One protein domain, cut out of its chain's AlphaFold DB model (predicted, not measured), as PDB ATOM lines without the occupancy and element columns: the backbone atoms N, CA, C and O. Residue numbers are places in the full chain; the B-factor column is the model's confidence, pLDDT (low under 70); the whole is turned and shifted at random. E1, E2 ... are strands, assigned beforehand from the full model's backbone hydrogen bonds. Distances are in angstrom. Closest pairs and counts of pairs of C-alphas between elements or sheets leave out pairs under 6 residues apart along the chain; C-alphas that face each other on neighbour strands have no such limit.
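AT A GLANCE: This is residues 159 to 284 of the 322 residues of the protein "Eif6 protein" of Fopius arisanus (UniProt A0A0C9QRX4). With little regular structure and much loop, this is a sandwich, two four-stranded antiparallel sheets face to face, E6 E5 E8 E7 and E2 E1 E4 E3, their strands crossed at 79 degrees. The printed part has 126 residues, 49 of them in strands E1 to E8, and no named helix: all strand. It is compact, radius of gyration of the C-alphas 14.7 A, spanning 38 by 38 by 29 A.

HOW THE PARTS SIT: Look first at inner strands E8, residues 271 to 280, and E5, residues 227 to 234: N 231 and O 274 are 2.7 A apart. E7, residues 252 to 259, forms a hairpin with E8 (N 255 to O 277, 2.8 A); E6, residues 240 to 244, with E5 (N 232 to O 241, 2.8 A). In the other sheet, E4, residues 207 to 211, neighbours E1, residues 159 to 163 (N 208 to O 162, 2.8 A). Hairpins add E3, residues 194 to 197 (N 195 to O 209, 2.8 A), and E2, residues 168 to 171 (N 170 to O 161, 2.8 A).

IN THESE COORDINATES: Find C-alpha 159 at (118.604, 158.461, 164.429), where E1 begins; E8, 29.1 A long, ends at C-alpha 280, (127.173, 153.518, 189.912).

THE WHOLE: The printed part has no cut. Links E2 to E3, E4 to E5 and E7 to E8 are long. Residues 261 to 268 and 282 to 284 have pLDDT under 70.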
ATOM      1  N   CYS A 159     118.668 157.951 165.790       94.94
ATOM      2  CA  CYS A 159     118.604 158.461 164.429       94.94
ATOM      3  C   CYS A 159     119.996 158.655 163.819       94.94
ATOM      4  O   CYS A 159     120.204 158.257 162.672       94.94
ATOM      5  N   ASN A 160     120.969 159.117 164.613       94.50
ATOM      6  CA  ASN A 160     122.380 159.219 164.232       94.50
ATOM      7  C   ASN A 160     123.292 158.666 165.337       94.50
ATOM      8  O   ASN A 160     123.054 158.894 166.525       94.50
ATOM      9  N   SER A 161     124.380 158.001 164.945       93.12
ATOM     10  CA  SER A 161     125.521 157.736 165.828       93.12
ATOM     11  C   SER A 161     126.714 158.591 165.414       93.12
ATOM     12  O   SER A 161     127.142 158.582 164.260       93.12
ATOM     13  N   VAL A 162     127.248 159.351 166.363       93.31
ATOM     14  CA  VAL A 162     128.320 160.320 166.132       93.31
ATOM     15  C   VAL A 162     129.576 159.847 166.852       93.31
ATOM     16  O   VAL A 162     129.607 159.716 168.073       93.31
ATOM     17  N   TYR A 163     130.631 159.587 166.093       92.38
ATOM     18  CA  TYR A 163     131.924 159.139 166.591       92.38
ATOM     19  C   TYR A 163     132.864 160.339 166.700       92.38
ATOM     20  O   TYR A 163     133.522 160.719 165.730       92.38
ATOM     21  N   VAL A 164     132.946 160.923 167.897       90.75
ATOM     22  CA  VAL A 164     133.617 162.213 168.143       90.75
ATOM     23  C   VAL A 164     135.094 162.173 167.741       90.75
ATOM     24  O   VAL A 164     135.585 163.078 167.074       90.75
ATOM     25  N   ARG A 165     135.808 161.085 168.065       89.81
ATOM     26  CA  ARG A 165     137.236 160.925 167.716       89.81
ATOM     27  C   ARG A 165     137.506 160.837 166.214       89.81
ATOM     28  O   ARG A 165     138.606 161.165 165.784       89.81
ATOM     29  N   LEU A 166     136.539 160.339 165.447       89.56
ATOM     30  CA  LEU A 166     136.661 160.153 164.000       89.56
ATOM     31  C   LEU A 166     136.025 161.308 163.219       89.56
ATOM     32  O   LEU A 166     136.128 161.316 161.997       89.56
ATOM     33  N   ASN A 167     135.366 162.250 163.910       89.19
ATOM     34  CA  ASN A 167     134.519 163.279 163.308       89.19
ATOM     35  C   ASN A 167     133.595 162.684 162.229       89.19
ATOM     36  O   ASN A 167     133.536 163.141 161.087       89.19
ATOM     37  N   PHE A 168     132.949 161.572 162.581       88.56
ATOM     38  CA  PHE A 168     132.153 160.784 161.654       88.56
ATOM     39  C   PHE A 168     130.759 160.556 162.223       88.56
ATOM     40  O   PHE A 168     130.619 160.060 163.339       88.56
ATOM     41  N   THR A 169     129.740 160.870 161.426       90.75
ATOM     42  CA  THR A 169     128.335 160.662 161.779       90.75
ATOM     43  C   THR A 169     127.721 159.628 160.852       90.75
ATOM     44  O   THR A 169     127.648 159.828 159.636       90.75
ATOM     45  N   GLN A 170     127.249 158.533 161.438       90.75
ATOM     46  CA  GLN A 170     126.542 157.475 160.740       90.75
ATOM     47  C   GLN A 170     125.025 157.666 160.905       90.75
ATOM     48  O   GLN A 170     124.509 157.524 162.018       90.75
ATOM     49  N   PRO A 171     124.294 157.947 159.813       91.06
ATOM     50  CA  PRO A 171     122.843 158.016 159.852       91.06
ATOM     51  C   PRO A 171     122.232 156.612 159.890       91.06
ATOM     52  O   PRO A 171     122.664 155.710 159.167       91.06
ATOM     53  N   LEU A 172     121.220 156.423 160.737       90.81
ATOM     54  CA  LEU A 172     120.561 155.131 160.954       90.81
ATOM     55  C   LEU A 172     119.105 155.125 160.479       90.81
ATOM     56  O   LEU A 172     118.654 154.126 159.908       90.81
ATOM     57  N   CYS A 173     118.379 156.221 160.706       91.81
ATOM     58  CA  CYS A 173     116.992 156.414 160.284       91.81
ATOM     59  C   CYS A 173     116.654 157.912 160.153       91.81
ATOM     60  O   CYS A 173     117.386 158.769 160.650       91.81
ATOM     61  N   ALA A 174     115.554 158.228 159.471       91.44
ATOM     62  CA  ALA A 174     115.046 159.589 159.319       91.44
ATOM     63  C   ALA A 174     113.977 159.894 160.377       91.44
ATOM     64  O   ALA A 174     113.067 159.092 160.591       91.44
ATOM     65  N   CYS A 175     114.068 161.056 161.026       93.06
ATOM     66  CA  CYS A 175     113.059 161.452 162.001       93.06
ATOM     67  C   CYS A 175     111.687 161.662 161.329       93.06
ATOM     68  O   CYS A 175     111.619 162.266 160.256       93.06
ATOM     69  N   PRO A 176     110.596 161.200 161.961       91.75
ATOM     70  CA  PRO A 176     109.227 161.460 161.523       91.75
ATOM     71  C   PRO A 176     108.938 162.956 161.346       91.75
ATOM     72  O   PRO A 176     109.386 163.773 162.151       91.75
ATOM     73  N   GLY A 177     108.091 163.318 160.378       87.56
ATOM     74  CA  GLY A 177     107.754 164.719 160.065       87.56
ATOM     75  C   GLY A 177     107.002 165.496 161.158       87.56
ATOM     76  O   GLY A 177     106.701 166.672 160.974       87.56
ATOM     77  N   ARG A 178     106.688 164.858 162.294       88.06
ATOM     78  CA  ARG A 178     106.146 165.528 163.491       88.06
ATOM     79  C   ARG A 178     107.198 166.366 164.224       88.06
ATOM     80  O   ARG A 178     106.832 167.269 164.971       88.06
ATOM     81  N   TYR A 179     108.481 166.055 164.036       85.62
ATOM     82  CA  TYR A 179     109.584 166.830 164.595       85.62
ATOM     83  C   TYR A 179     109.913 167.999 163.666       85.62
ATOM     84  O   TYR A 179     109.869 167.870 162.443       85.62
ATOM     85  N   ARG A 180     110.207 169.161 164.257       80.00
ATOM     86  CA  ARG A 180     110.408 170.412 163.511       80.00
ATOM     87  C   ARG A 180     111.722 170.420 162.726       80.00
ATOM     88  O   ARG A 180     111.767 170.969 161.629       80.00
ATOM     89  N   ASP A 181     112.746 169.793 163.296       83.06
ATOM     90  CA  ASP A 181     114.112 169.760 162.785       83.06
ATOM     91  C   ASP A 181     114.531 168.319 162.429       83.06
ATOM     92  O   ASP A 181     114.037 167.361 163.034       83.06
ATOM     93  N   PRO A 182     115.426 168.130 161.439       88.50
ATOM     94  CA  PRO A 182     115.990 166.816 161.140       88.50
ATOM     95  C   PRO A 182     116.862 166.306 162.296       88.50
ATOM     96  O   PRO A 182     117.311 167.083 163.137       88.50
ATOM     97  N   CYS A 183     117.161 165.000 162.301       91.56
ATOM     98  CA  CYS A 183     118.054 164.407 163.298       91.56
ATOM     99  C   CYS A 183     119.382 165.172 163.375       91.56
ATOM    100  O   CYS A 183     120.061 165.354 162.357       91.56
ATOM    101  N   SER A 184     119.761 165.580 164.585       89.75
ATOM    102  CA  SER A 184     121.007 166.303 164.814       89.75
ATOM    103  C   SER A 184     122.219 165.471 164.402       89.75
ATOM    104  O   SER A 184     122.302 164.268 164.658       89.75
ATOM    105  N   ALA A 185     123.175 166.129 163.758       88.44
ATOM    106  CA  ALA A 185     124.455 165.557 163.358       88.44
ATOM    107  C   ALA A 185     125.643 166.304 163.991       88.44
ATOM    108  O   ALA A 185     126.784 166.092 163.580       88.44
ATOM    109  N   SER A 186     125.382 167.175 164.976       88.94
ATOM    110  CA  SER A 186     126.425 167.901 165.701       88.94
ATOM    111  C   SER A 186     127.315 166.949 166.505       88.94
ATOM    112  O   SER A 186     126.874 165.894 166.973       88.94
ATOM    113  N   LEU A 187     128.574 167.347 166.690       89.44
ATOM    114  CA  LEU A 187     129.506 166.678 167.605       89.44
ATOM    115  C   LEU A 187     129.306 167.099 169.066       89.44
ATOM    116  O   LEU A 187     129.958 166.546 169.946       89.44
ATOM    117  N   ASP A 188     128.441 168.077 169.305       88.44
ATOM    118  CA  ASP A 188     128.177 168.659 170.615       88.44
ATOM    119  C   ASP A 188     126.965 167.990 171.278       88.44
ATOM    120  O   ASP A 188     126.131 167.379 170.604       88.44
ATOM    121  N   SER A 189     126.872 168.075 172.606       88.00
ATOM    122  CA  SER A 189     125.788 167.484 173.407       88.00
ATOM    123  C   SER A 189     124.728 168.488 173.882       88.00
ATOM    124  O   SER A 189     123.820 168.131 174.631       88.00
ATOM    125  N   ASP A 190     124.804 169.733 173.418       88.25
ATOM    126  CA  ASP A 190     123.942 170.859 173.802       88.25
ATOM    127  C   ASP A 190     122.571 170.879 173.102       88.25
ATOM    128  O   ASP A 190     121.680 171.632 173.490       88.25
ATOM    129  N   ASP A 191     122.363 170.012 172.111       89.19
ATOM    130  CA  ASP A 191     121.153 169.960 171.284       89.19
ATOM    131  C   ASP A 191     119.918 169.334 171.963       89.19
ATOM    132  O   ASP A 191     118.886 169.183 171.313       89.19
ATOM    133  N   LEU A 192     119.998 168.962 173.250       91.25
ATOM    134  CA  LEU A 192     118.954 168.279 174.046       91.25
ATOM    135  C   LEU A 192     118.520 166.896 173.523       91.25
ATOM    136  O   LEU A 192     117.658 166.252 174.125       91.25
ATOM    137  N   HIS A 193     119.135 166.419 172.444       92.94
ATOM    138  CA  HIS A 193     118.827 165.158 171.765       92.94
ATOM    139  C   HIS A 193     120.025 164.194 171.794       92.94
ATOM    140  O   HIS A 193     120.008 163.159 171.126       92.94
ATOM    141  N   THR A 194     121.066 164.519 172.572       94.12
ATOM    142  CA  THR A 194     122.315 163.753 172.681       94.12
ATOM    143  C   THR A 194     122.481 162.974 173.978       94.12
ATOM    144  O   THR A 194     122.567 163.547 175.061       94.12
ATOM    145  N   THR A 195     122.596 161.653 173.866       92.56
ATOM    146  CA  THR A 195     123.031 160.786 174.964       92.56
ATOM    147  C   THR A 195     124.516 160.490 174.804       92.56
ATOM    148  O   THR A 195     124.950 159.919 173.798       92.56
ATOM    149  N   GLU A 196     125.304 160.870 175.802       92.50
ATOM    150  CA  GLU A 196     126.739 160.615 175.833       92.50
ATOM    151  C   GLU A 196     127.027 159.180 176.295       92.50
ATOM    152  O   GLU A 196     126.633 158.777 177.391       92.50
ATOM    153  N   LEU A 197     127.737 158.388 175.481       91.25
ATOM    154  CA  LEU A 197     128.140 157.042 175.888       91.25
ATOM    155  C   LEU A 197     129.456 157.086 176.676       91.25
ATOM    156  O   LEU A 197     130.541 156.901 176.117       91.25
ATOM    157  N   VAL A 198     129.352 157.352 177.979       89.62
ATOM    158  CA  VAL A 198     130.492 157.432 178.907       89.62
ATOM    159  C   VAL A 198     130.704 156.097 179.619       89.62
ATOM    160  O   VAL A 198     129.833 155.628 180.350       89.62
ATOM    161  N   THR A 199     131.880 155.490 179.438       86.31
ATOM    162  CA  THR A 199     132.263 154.224 180.101       86.31
ATOM    163  C   THR A 199     133.237 154.410 181.264       86.31
ATOM    164  O   THR A 199     133.352 153.534 182.112       86.31
ATOM    165  N   ASP A 200     133.965 155.524 181.301       83.75
ATOM    166  CA  ASP A 200     134.947 155.850 182.340       83.75
ATOM    167  C   ASP A 200     134.726 157.307 182.766       83.75
ATOM    168  O   ASP A 200     134.701 158.175 181.887       83.75
ATOM    169  N   PRO A 201     134.566 157.591 184.077       79.44
ATOM    170  CA  PRO A 201     134.265 158.936 184.566       79.44
ATOM    171  C   PRO A 201     135.366 159.965 184.273       79.44
ATOM    172  O   PRO A 201     135.103 161.163 184.305       79.44
ATOM    173  N   GLN A 202     136.606 159.535 184.010       81.62
ATOM    174  CA  GLN A 202     137.704 160.449 183.675       81.62
ATOM    175  C   GLN A 202     137.767 160.786 182.185       81.62
ATOM    176  O   GLN A 202     138.417 161.755 181.791       81.62
ATOM    177  N   THR A 203     137.114 159.987 181.342       82.00
ATOM    178  CA  THR A 203     137.158 160.154 179.892       82.00
ATOM    179  C   THR A 203     135.872 160.781 179.382       82.00
ATOM    180  O   THR A 203     134.779 160.430 179.816       82.00
ATOM    181  N   ARG A 204     135.992 161.682 178.406       83.00
ATOM    182  CA  ARG A 204     134.828 162.170 177.660       83.00
ATOM    183  C   ARG A 204     134.231 161.045 176.811       83.00
ATOM    184  O   ARG A 204     134.958 160.141 176.388       83.00
ATOM    185  N   ALA A 205     132.936 161.136 176.513       84.19
ATOM    186  CA  ALA A 205     132.263 160.175 175.649       84.19
ATOM    187  C   ALA A 205     132.925 160.085 174.268       84.19
ATOM    188  O   ALA A 205     133.210 161.087 173.612       84.19
ATOM    189  N   LEU A 206     133.176 158.852 173.825       89.06
ATOM    190  CA  LEU A 206     133.771 158.583 172.512       89.06
ATOM    191  C   LEU A 206     132.730 158.580 171.396       89.06
ATOM    192  O   LEU A 206     133.045 158.889 170.244       89.06
ATOM    193  N   THR A 207     131.506 158.220 171.768       91.50
ATOM    194  CA  THR A 207     130.366 158.074 170.879       91.50
ATOM    195  C   THR A 207     129.191 158.814 171.492       91.50
ATOM    196  O   THR A 207     128.881 158.634 172.671       91.50
ATOM    197  N   LEU A 208     128.535 159.626 170.677       94.00
ATOM    198  CA  LEU A 208     127.296 160.304 171.011       94.00
ATOM    199  C   LEU A 208     126.162 159.651 170.236       94.00
ATOM    200  O   LEU A 208     126.287 159.319 169.053       94.00
ATOM    201  N   VAL A 209     125.055 159.453 170.926       95.06
ATOM    202  CA  VAL A 209     123.854 158.834 170.386       95.06
ATOM    203  C   VAL A 209     122.784 159.905 170.284       95.06
ATOM    204  O   VAL A 209     122.466 160.544 171.284       95.06
ATOM    205  N   LYS A 210     122.247 160.111 169.082       95.25
ATOM    206  CA  LYS A 210     121.248 161.146 168.809       95.25
ATOM    207  C   LYS A 210     119.871 160.518 168.621       95.25
ATOM    208  O   LYS A 210     119.744 159.543 167.876       95.25
ATOM    209  N   THR A 211     118.849 161.081 169.252       95.12
ATOM    210  CA  THR A 211     117.447 160.647 169.122       95.12
ATOM    211  C   THR A 211     116.579 161.741 168.516       95.12
ATOM    212  O   THR A 211     116.952 162.908 168.513       95.12
ATOM    213  N   CYS A 212     115.421 161.368 167.969       93.44
ATOM    214  CA  CYS A 212     114.454 162.353 167.476       93.44
ATOM    215  C   CYS A 212     113.659 162.987 168.622       93.44
ATOM    216  O   CYS A 212     113.240 164.134 168.525       93.44
ATOM    217  N   GLU A 213     113.433 162.229 169.697       92.44
ATOM    218  CA  GLU A 213     112.821 162.723 170.924       92.44
ATOM    219  C   GLU A 213     113.841 163.483 171.790       92.44
ATOM    220  O   GLU A 213     114.992 163.028 171.902       92.44
ATOM    221  N   PRO A 214     113.427 164.575 172.459       92.38
ATOM    222  CA  PRO A 214     114.232 165.225 173.482       92.38
ATOM    223  C   PRO A 214     114.545 164.265 174.629       92.38
ATOM    224  O   PRO A 214     113.692 163.510 175.100       92.38
ATOM    225  N   ILE A 215     115.764 164.338 175.150       91.12
ATOM    226  CA  ILE A 215     116.212 163.450 176.232       91.12
ATOM    227  C   ILE A 215     115.552 163.787 177.564       91.12
ATOM    228  O   ILE A 215     115.449 162.921 178.427       91.12
ATOM    229  N   ALA A 216     115.061 165.016 177.728       90.06
ATOM    230  CA  ALA A 216     114.303 165.414 178.911       90.06
ATOM    231  C   ALA A 216     113.018 164.585 179.109       90.06
ATOM    232  O   ALA A 216     112.596 164.393 180.246       90.06
ATOM    233  N   ASP A 217     112.440 164.047 178.028       90.88
ATOM    234  CA  ASP A 217     111.249 163.190 178.089       90.88
ATOM    235  C   ASP A 217     111.595 161.735 178.457       90.88
ATOM    236  O   ASP A 217     110.717 160.922 178.761       90.88
ATOM    237  N   MET A 218     112.883 161.377 178.435       90.50
ATOM    238  CA  MET A 218     113.348 160.046 178.799       90.50
ATOM    239  C   MET A 218     113.527 159.934 180.309       90.50
ATOM    240  O   MET A 218     114.117 160.787 180.967       90.50
ATOM    241  N   ARG A 219     113.070 158.812 180.869       93.31
ATOM    242  CA  ARG A 219     113.280 158.509 182.287       93.31
ATOM    243  C   ARG A 219     114.771 158.368 182.606       93.31
ATOM    244  O   ARG A 219     115.541 157.851 181.796       93.31
ATOM    245  N   GLU A 220     115.157 158.703 183.829       93.44
ATOM    246  CA  GLU A 220     116.489 158.387 184.347       93.44
ATOM    247  C   GLU A 220     116.612 156.898 184.721       93.44
ATOM    248  O   GLU A 220     115.657 156.254 185.175       93.44
ATOM    249  N   CYS A 221     117.801 156.329 184.520       94.06
ATOM    250  CA  CYS A 221     118.096 154.935 184.831       94.06
ATOM    251  C   CYS A 221     118.274 154.705 186.337       94.06
ATOM    252  O   CYS A 221     119.021 155.414 187.014       94.06
ATOM    253  N   ARG A 222     117.698 153.614 186.855       91.00
ATOM    254  CA  ARG A 222     117.971 153.118 188.211       91.00
ATOM    255  C   ARG A 222     119.173 152.171 188.198       91.00
ATOM    256  O   ARG A 222     119.050 150.965 187.965       91.00
ATOM    257  N   ALA A 223     120.355 152.711 188.471       84.06
ATOM    258  CA  ALA A 223     121.571 151.908 188.570       84.06
ATOM    259  C   ALA A 223     121.519 150.908 189.752       84.06
ATOM    260  O   ALA A 223     121.016 151.262 190.824       84.06
ATOM    261  N   PRO A 224     122.059 149.672 189.627       80.75
ATOM    262  CA  PRO A 224     122.744 149.069 188.473       80.75
ATOM    263  C   PRO A 224     121.850 148.151 187.610       80.75
ATOM    264  O   PRO A 224     122.355 147.277 186.917       80.75
ATOM    265  N   LYS A 225     120.521 148.225 187.753       82.19
ATOM    266  CA  LYS A 225     119.608 147.217 187.179       82.19
ATOM    267  C   LYS A 225     119.076 147.596 185.802       82.19
ATOM    268  O   LYS A 225     118.650 146.717 185.059       82.19
ATOM    269  N   ASP A 226     119.092 148.884 185.484       91.25
ATOM    270  CA  ASP A 226     118.476 149.392 184.271       91.25
ATOM    271  C   ASP A 226     119.460 149.424 183.097       91.25
ATOM    272  O   ASP A 226     120.566 149.970 183.176       91.25
ATOM    273  N   TRP A 227     119.005 148.876 181.973       91.31
ATOM    274  CA  TRP A 227     119.627 149.049 180.668       91.31
ATOM    275  C   TRP A 227     119.394 150.479 180.189       91.31
ATOM    276  O   TRP A 227     118.251 150.926 180.153       91.31
ATOM    277  N   SER A 228     120.459 151.182 179.811       93.44
ATOM    278  CA  SER A 228     120.371 152.538 179.259       93.44
ATOM    279  C   SER A 228     120.237 152.516 177.740       93.44
ATOM    280  O   SER A 228     119.386 153.208 177.186       93.44
ATOM    281  N   LEU A 229     121.017 151.662 177.074       93.75
ATOM    282  CA  LEU A 229     121.020 151.506 175.622       93.75
ATOM    283  C   LEU A 229     120.845 150.031 175.270       93.75
ATOM    284  O   LEU A 229     121.511 149.178 175.858       93.75
ATOM    285  N   LEU A 230     120.000 149.739 174.286       93.06
ATOM    286  CA  LEU A 230     119.850 148.410 173.699       93.06
ATOM    287  C   LEU A 230     120.209 148.441 172.216       93.06
ATOM    288  O   LEU A 230     119.890 149.388 171.506       93.06
ATOM    289  N   ALA A 231     120.842 147.378 171.747       92.69
ATOM    290  CA  ALA A 231     121.174 147.119 170.359       92.69
ATOM    291  C   ALA A 231     120.544 145.784 169.948       92.69
ATOM    292  O   ALA A 231     120.979 144.710 170.367       92.69
ATOM    293  N   LEU A 232     119.504 145.856 169.123       91.25
ATOM    294  CA  LEU A 232     118.798 144.703 168.583       91.25
ATOM    295  C   LEU A 232     119.446 144.338 167.252       91.25
ATOM    296  O   LEU A 232     119.198 144.978 166.230       91.25
ATOM    297  N   GLN A 233     120.315 143.336 167.276       90.88
ATOM    298  CA  GLN A 233     121.042 142.866 166.108       90.88
ATOM    299  C   GLN A 233     120.279 141.743 165.408       90.88
ATOM    300  O   GLN A 233     119.993 140.701 165.995       90.88
ATOM    301  N   ASN A 234     120.010 141.917 164.120       89.88
ATOM    302  CA  ASN A 234     119.518 140.837 163.277       89.88
ATOM    303  C   ASN A 234     120.660 139.846 162.998       89.88
ATOM    304  O   ASN A 234     121.694 140.218 162.445       89.88
ATOM    305  N   ILE A 235     120.467 138.575 163.350       88.44
ATOM    306  CA  ILE A 235     121.496 137.531 163.236       88.44
ATOM    307  C   ILE A 235     121.859 137.256 161.771       88.44
ATOM    308  O   ILE A 235     123.000 136.916 161.475       88.44
ATOM    309  N   ARG A 236     120.908 137.417 160.843       91.62
ATOM    310  CA  ARG A 236     121.126 137.145 159.417       91.62
ATOM    311  C   ARG A 236     121.865 138.281 158.717       91.62
ATOM    312  O   ARG A 236     122.715 138.010 157.878       91.62
ATOM    313  N   THR A 237     121.506 139.532 159.000       89.81
ATOM    314  CA  THR A 237     122.077 140.697 158.297       89.81
ATOM    315  C   THR A 237     123.225 141.358 159.053       89.81
ATOM    316  O   THR A 237     123.932 142.179 158.478       89.81
ATOM    317  N   GLY A 238     123.383 141.064 160.345       88.50
ATOM    318  CA  GLY A 238     124.340 141.729 161.230       88.50
ATOM    319  C   GLY A 238     123.974 143.175 161.582       88.50
ATOM    320  O   GLY A 238     124.647 143.770 162.424       88.50
ATOM    321  N   LYS A 239     122.910 143.742 160.989       87.56
ATOM    322  CA  LYS A 239     122.454 145.117 161.242       87.56
ATOM    323  C   LYS A 239     121.850 145.230 162.639       87.56
ATOM    324  O   LYS A 239     121.039 144.389 163.029       87.56
ATOM    325  N   SER A 240     122.207 146.291 163.354       89.31
ATOM    326  CA  SER A 240     121.673 146.622 164.672       89.31
ATOM    327  C   SER A 240     120.737 147.829 164.625       89.31
ATOM    328  O   SER A 240     120.995 148.820 163.941       89.31
ATOM    329  N   HIS A 241     119.641 147.730 165.371       91.00
ATOM    330  CA  HIS A 241     118.782 148.856 165.722       91.00
ATOM    331  C   HIS A 241     119.086 149.257 167.159       91.00
ATOM    332  O   HIS A 241     119.042 148.408 168.049       91.00
ATOM    333  N   TYR A 242     119.399 150.530 167.381       94.94
ATOM    334  CA  TYR A 242     119.719 151.038 168.709       94.94
ATOM    335  C   TYR A 242     118.511 151.758 169.303       94.94
ATOM    336  O   TYR A 242     117.883 152.570 168.623       94.94
ATOM    337  N   LEU A 243     118.206 151.460 170.563       94.06
ATOM    338  CA  LEU A 243     117.118 152.052 171.335       94.06
ATOM    339  C   LEU A 243     117.677 152.625 172.638       94.06
ATOM    340  O   LEU A 243     118.398 151.926 173.357       94.06
ATOM    341  N   VAL A 244     117.323 153.869 172.950       94.75
ATOM    342  CA  VAL A 244     117.640 154.504 174.235       94.75
ATOM    343  C   VAL A 244     116.474 154.275 175.192       94.75
ATOM    344  O   VAL A 244     115.359 154.716 174.944       94.75
ATOM    345  N   ILE A 245     116.719 153.557 176.285       93.19
ATOM    346  CA  ILE A 245     115.676 153.144 177.238       93.19
ATOM    347  C   ILE A 245     115.561 154.122 178.408       93.19
ATOM    348  O   ILE A 245     114.464 154.369 178.919       93.19
ATOM    349  N   CYS A 246     116.696 154.634 178.873       94.19
ATOM    350  CA  CYS A 246     116.763 155.617 179.942       94.19
ATOM    351  C   CYS A 246     118.080 156.395 179.883       94.19
ATOM    352  O   CYS A 246     119.101 155.887 179.402       94.19
ATOM    353  N   ARG A 247     118.060 157.613 180.426       93.06
ATOM    354  CA  ARG A 247     119.252 158.443 180.608       93.06
ATOM    355  C   ARG A 247     120.032 157.962 181.829       93.06
ATOM    356  O   ARG A 247     119.497 157.932 182.938       93.06
ATOM    357  N   CYS A 248     121.300 157.606 181.646       92.38
ATOM    358  CA  CYS A 248     122.191 157.378 182.780       92.38
ATOM    359  C   CYS A 248     122.600 158.745 183.360       92.38
ATOM    360  O   CYS A 248     123.001 159.613 182.585       92.38
ATOM    361  N   PRO A 249     122.448 158.983 184.674       90.88
ATOM    362  CA  PRO A 249     122.850 160.248 185.278       90.88
ATOM    363  C   PRO A 249     124.371 160.407 185.237       90.88
ATOM    364  O   PRO A 249     125.108 159.422 185.254       90.88
ATOM    365  N   ASP A 250     124.833 161.651 185.255       86.50
ATOM    366  CA  ASP A 250     126.232 162.007 184.980       86.50
ATOM    367  C   ASP A 250     127.226 161.493 186.051       86.50
ATOM    368  O   ASP A 250     128.434 161.451 185.832       86.50
ATOM    369  N   ASN A 251     126.732 161.078 187.224       86.69
ATOM    370  CA  ASN A 251     127.529 160.462 188.296       86.69
ATOM    371  C   ASN A 251     127.741 158.944 188.126       86.69
ATOM    372  O   ASN A 251     128.514 158.327 188.868       86.69
ATOM    373  N   ASN A 252     127.026 158.339 187.184       89.94
ATOM    374  CA  ASN A 252     127.064 156.923 186.878       89.94
ATOM    375  C   ASN A 252     127.776 156.705 185.538       89.94
ATOM    376  O   ASN A 252     127.990 157.631 184.762       89.94
ATOM    377  N   ILE A 253     128.161 155.461 185.276       91.12
ATOM    378  CA  ILE A 253     128.829 155.073 184.033       91.12
ATOM    379  C   ILE A 253     128.044 153.986 183.322       91.12
ATOM    380  O   ILE A 253     127.318 153.207 183.944       91.12
ATOM    381  N   LEU A 254     128.211 153.920 182.008       91.81
ATOM    382  CA  LEU A 254     127.681 152.834 181.207       91.81
ATOM    383  C   LEU A 254     128.673 151.676 181.210       91.81
ATOM    384  O   LEU A 254     129.768 151.759 180.653       91.81
ATOM    385  N   GLU A 255     128.272 150.578 181.833       90.94
ATOM    386  CA  GLU A 255     128.983 149.313 181.742       90.94
ATOM    387  C   GLU A 255     128.602 148.614 180.435       90.94
ATOM    388  O   GLU A 255     127.450 148.692 180.002       90.94
ATOM    389  N   GLY A 256     129.616 148.018 179.801       83.56
ATOM    390  CA  GLY A 256     129.721 147.749 178.366       83.56
ATOM    391  C   GLY A 256     128.629 146.893 177.712       83.56
ATOM    392  O   GLY A 256     127.588 146.611 178.295       83.56
ATOM    393  N   PRO A 257     128.851 146.470 176.456       85.38
ATOM    394  CA  PRO A 257     127.868 145.694 175.719       85.38
ATOM    395  C   PRO A 257     127.765 144.287 176.312       85.38
ATOM    396  O   PRO A 257     128.623 143.438 176.073       85.38
ATOM    397  N   MET A 258     126.711 144.025 177.074       88.06
ATOM    398  CA  MET A 258     126.396 142.681 177.554       88.06
ATOM    399  C   MET A 258     125.329 142.066 176.666       88.06
ATOM    400  O   MET A 258     124.405 142.757 176.224       88.06
ATOM    401  N   SER A 259     125.450 140.766 176.408       87.56
ATOM    402  CA  SER A 259     124.357 140.003 175.821       87.56
ATOM    403  C   SER A 259     123.217 139.893 176.822       87.56
ATOM    404  O   SER A 259     123.423 139.714 178.023       87.56
ATOM    405  N   HIS A 260     121.995 140.000 176.321       81.00
ATOM    406  CA  HIS A 260     120.827 139.660 177.105       81.00
ATOM    407  C   HIS A 260     120.505 138.174 176.896       81.00
ATOM    408  O   HIS A 260     120.024 137.784 175.835       81.00
ATOM    409  N   ASP A 261     120.761 137.350 177.915       68.88
ATOM    410  CA  ASP A 261     120.685 135.885 177.768       68.88
ATOM    411  C   ASP A 261     119.251 135.317 177.875       68.88
ATOM    412  O   ASP A 261     118.974 134.227 177.381       68.88
ATOM    413  N   GLN A 262     118.315 136.061 178.474       61.34
ATOM    414  CA  GLN A 262     116.882 135.737 178.525       61.34
ATOM    415  C   GLN A 262     116.028 137.007 178.492       61.34
ATOM    416  O   GLN A 262     115.561 137.477 179.530       61.34
ATOM    417  N   PRO A 263     115.805 137.605 177.322       57.62
ATOM    418  CA  PRO A 263     114.812 138.649 177.221       57.62
ATOM    419  C   PRO A 263     113.426 137.998 177.220       57.62
ATOM    420  O   PRO A 263     112.988 137.460 176.206       57.62
ATOM    421  N   THR A 264     112.696 138.100 178.333       53.88
ATOM    422  CA  THR A 264     111.264 137.741 178.441       53.88
ATOM    423  C   THR A 264     110.394 138.407 177.362       53.88
ATOM    424  O   THR A 264     109.288 137.946 177.100       53.88
ATOM    425  N   TYR A 265     110.920 139.443 176.696       51.41
ATOM    426  CA  TYR A 265     110.295 140.181 175.595       51.41
ATOM    427  C   TYR A 265     111.053 140.111 174.254       51.41
ATOM    428  O   TYR A 265     110.624 140.739 173.290       51.41
ATOM    429  N   ALA A 266     112.174 139.382 174.157       55.59
ATOM    430  CA  ALA A 266     112.993 139.340 172.936       55.59
ATOM    431  C   ALA A 266     113.510 137.945 172.560       55.59
ATOM    432  O   ALA A 266     114.516 137.828 171.863       55.59
ATOM    433  N   SER A 267     112.789 136.878 172.919       62.69
ATOM    434  CA  SER A 267     112.880 135.593 172.200       62.69
ATOM    435  C   SER A 267     112.287 135.708 170.786       62.69
ATOM    436  O   SER A 267     111.525 134.853 170.341       62.69
ATOM    437  N   VAL A 268     112.612 136.790 170.074       66.12
ATOM    438  CA  VAL A 268     112.296 136.943 168.662       66.12
ATOM    439  C   VAL A 268     113.329 136.105 167.910       66.12
ATOM    440  O   VAL A 268     114.529 136.399 167.990       66.12
ATOM    441  N   PRO A 269     112.910 135.038 167.210       77.75
ATOM    442  CA  PRO A 269     113.841 134.182 166.494       77.75
ATOM    443  C   PRO A 269     114.639 135.019 165.491       77.75
ATOM    444  O   PRO A 269     114.081 135.818 164.742       77.75
ATOM    445  N   GLY A 270     115.961 134.847 165.481       84.12
ATOM    446  CA  GLY A 270     116.830 135.581 164.560       84.12
ATOM    447  C   GLY A 270     117.303 136.957 165.045       84.12
ATOM    448  O   GLY A 270     117.937 137.656 164.254       84.12
ATOM    449  N   ILE A 271     117.054 137.349 166.302       87.75
ATOM    450  CA  ILE A 271     117.563 138.604 166.888       87.75
ATOM    451  C   ILE A 271     118.431 138.313 168.119       87.75
ATOM    452  O   ILE A 271     118.068 137.512 168.976       87.75
ATOM    453  N   ARG A 272     119.586 138.981 168.211       89.94
ATOM    454  CA  ARG A 272     120.417 139.054 169.421       89.94
ATOM    455  C   ARG A 272     120.280 140.439 170.023       89.94
ATOM    456  O   ARG A 272     120.383 141.430 169.305       89.94
ATOM    457  N   VAL A 273     120.069 140.509 171.330       91.12
ATOM    458  CA  VAL A 273     119.991 141.781 172.046       91.12
ATOM    459  C   VAL A 273     121.272 141.969 172.838       91.12
ATOM    460  O   VAL A 273     121.631 141.131 173.665       91.12
ATOM    461  N   TYR A 274     121.944 143.078 172.569       91.81
ATOM    462  CA  TYR A 274     123.053 143.580 173.364       91.81
ATOM    463  C   TYR A 274     122.623 144.873 174.039       91.81
ATOM    464  O   TYR A 274     121.703 145.539 173.570       91.81
ATOM    465  N   GLY A 275     123.283 145.268 175.114       91.56
ATOM    466  CA  GLY A 275     122.982 146.548 175.732       91.56
ATOM    467  C   GLY A 275     124.054 147.020 176.683       91.56
ATOM    468  O   GLY A 275     124.924 146.249 177.070       91.56
ATOM    469  N   MET A 276     123.961 148.290 177.053       92.31
ATOM    470  CA  MET A 276     124.795 148.910 178.075       92.31
ATOM    471  C   MET A 276     123.930 149.178 179.301       92.31
ATOM    472  O   MET A 276     122.823 149.717 179.174       92.31
ATOM    473  N   MET A 277     124.417 148.808 180.483       92.00
ATOM    474  CA  MET A 277     123.707 149.056 181.739       92.00
ATOM    475  C   MET A 277     124.299 150.253 182.464       92.00
ATOM    476  O   MET A 277     125.508 150.461 182.473       92.00
ATOM    477  N   CYS A 278     123.430 151.056 183.065       92.75
ATOM    478  CA  CYS A 278     123.867 152.188 183.863       92.75
ATOM    479  C   CYS A 278     124.246 151.690 185.258       92.75
ATOM    480  O   CYS A 278     123.393 151.167 185.977       92.75
ATOM    481  N   VAL A 279     125.504 151.859 185.658       90.94
ATOM    482  CA  VAL A 279     126.021 151.429 186.962       90.94
ATOM    483  C   VAL A 279     126.607 152.597 187.734       90.94
ATOM    484  O   VAL A 279     127.092 153.574 187.174       90.94
ATOM    485  N   GLN A 280     126.570 152.501 189.058       87.81
ATOM    486  CA  GLN A 280     127.173 153.518 189.912       87.81
ATOM    487  C   GLN A 280     128.693 153.472 189.763       87.81
ATOM    488  O   GLN A 280     129.300 152.454 190.098       87.81
ATOM    489  N   GLY A 281     129.309 154.578 189.327       71.19
ATOM    490  CA  GLY A 281     130.749 154.665 189.038       71.19
ATOM    491  C   GLY A 281     131.662 154.361 190.234       71.19
ATOM    492  O   GLY A 281     132.847 154.094 190.065       71.19
ATOM    493  N   ASN A 282     131.104 154.328 191.448       66.06
ATOM    494  CA  ASN A 282     131.829 153.988 192.671       66.06
ATOM    495  C   ASN A 282     131.916 152.477 192.958       66.06
ATOM    496  O   ASN A 282     132.599 152.056 193.893       66.06
ATOM    497  N   ARG A 283     131.237 151.630 192.174       60.16
ATOM    498  CA  ARG A 283     131.378 150.176 192.285       60.16
ATOM    499  C   ARG A 283     132.490 149.724 191.351       60.16
ATOM    500  O   ARG A 283     132.235 149.312 190.226       60.16
ATOM    501  N   LYS A 284     133.732 149.747 191.853       55.78
ATOM    502  CA  LYS A 284     134.784 148.854 191.341       55.78
ATOM    503  C   LYS A 284     134.153 147.471 191.217       55.78
ATOM    504  O   LYS A 284     133.578 146.995 192.200       55.78
TER     505      LYS A 284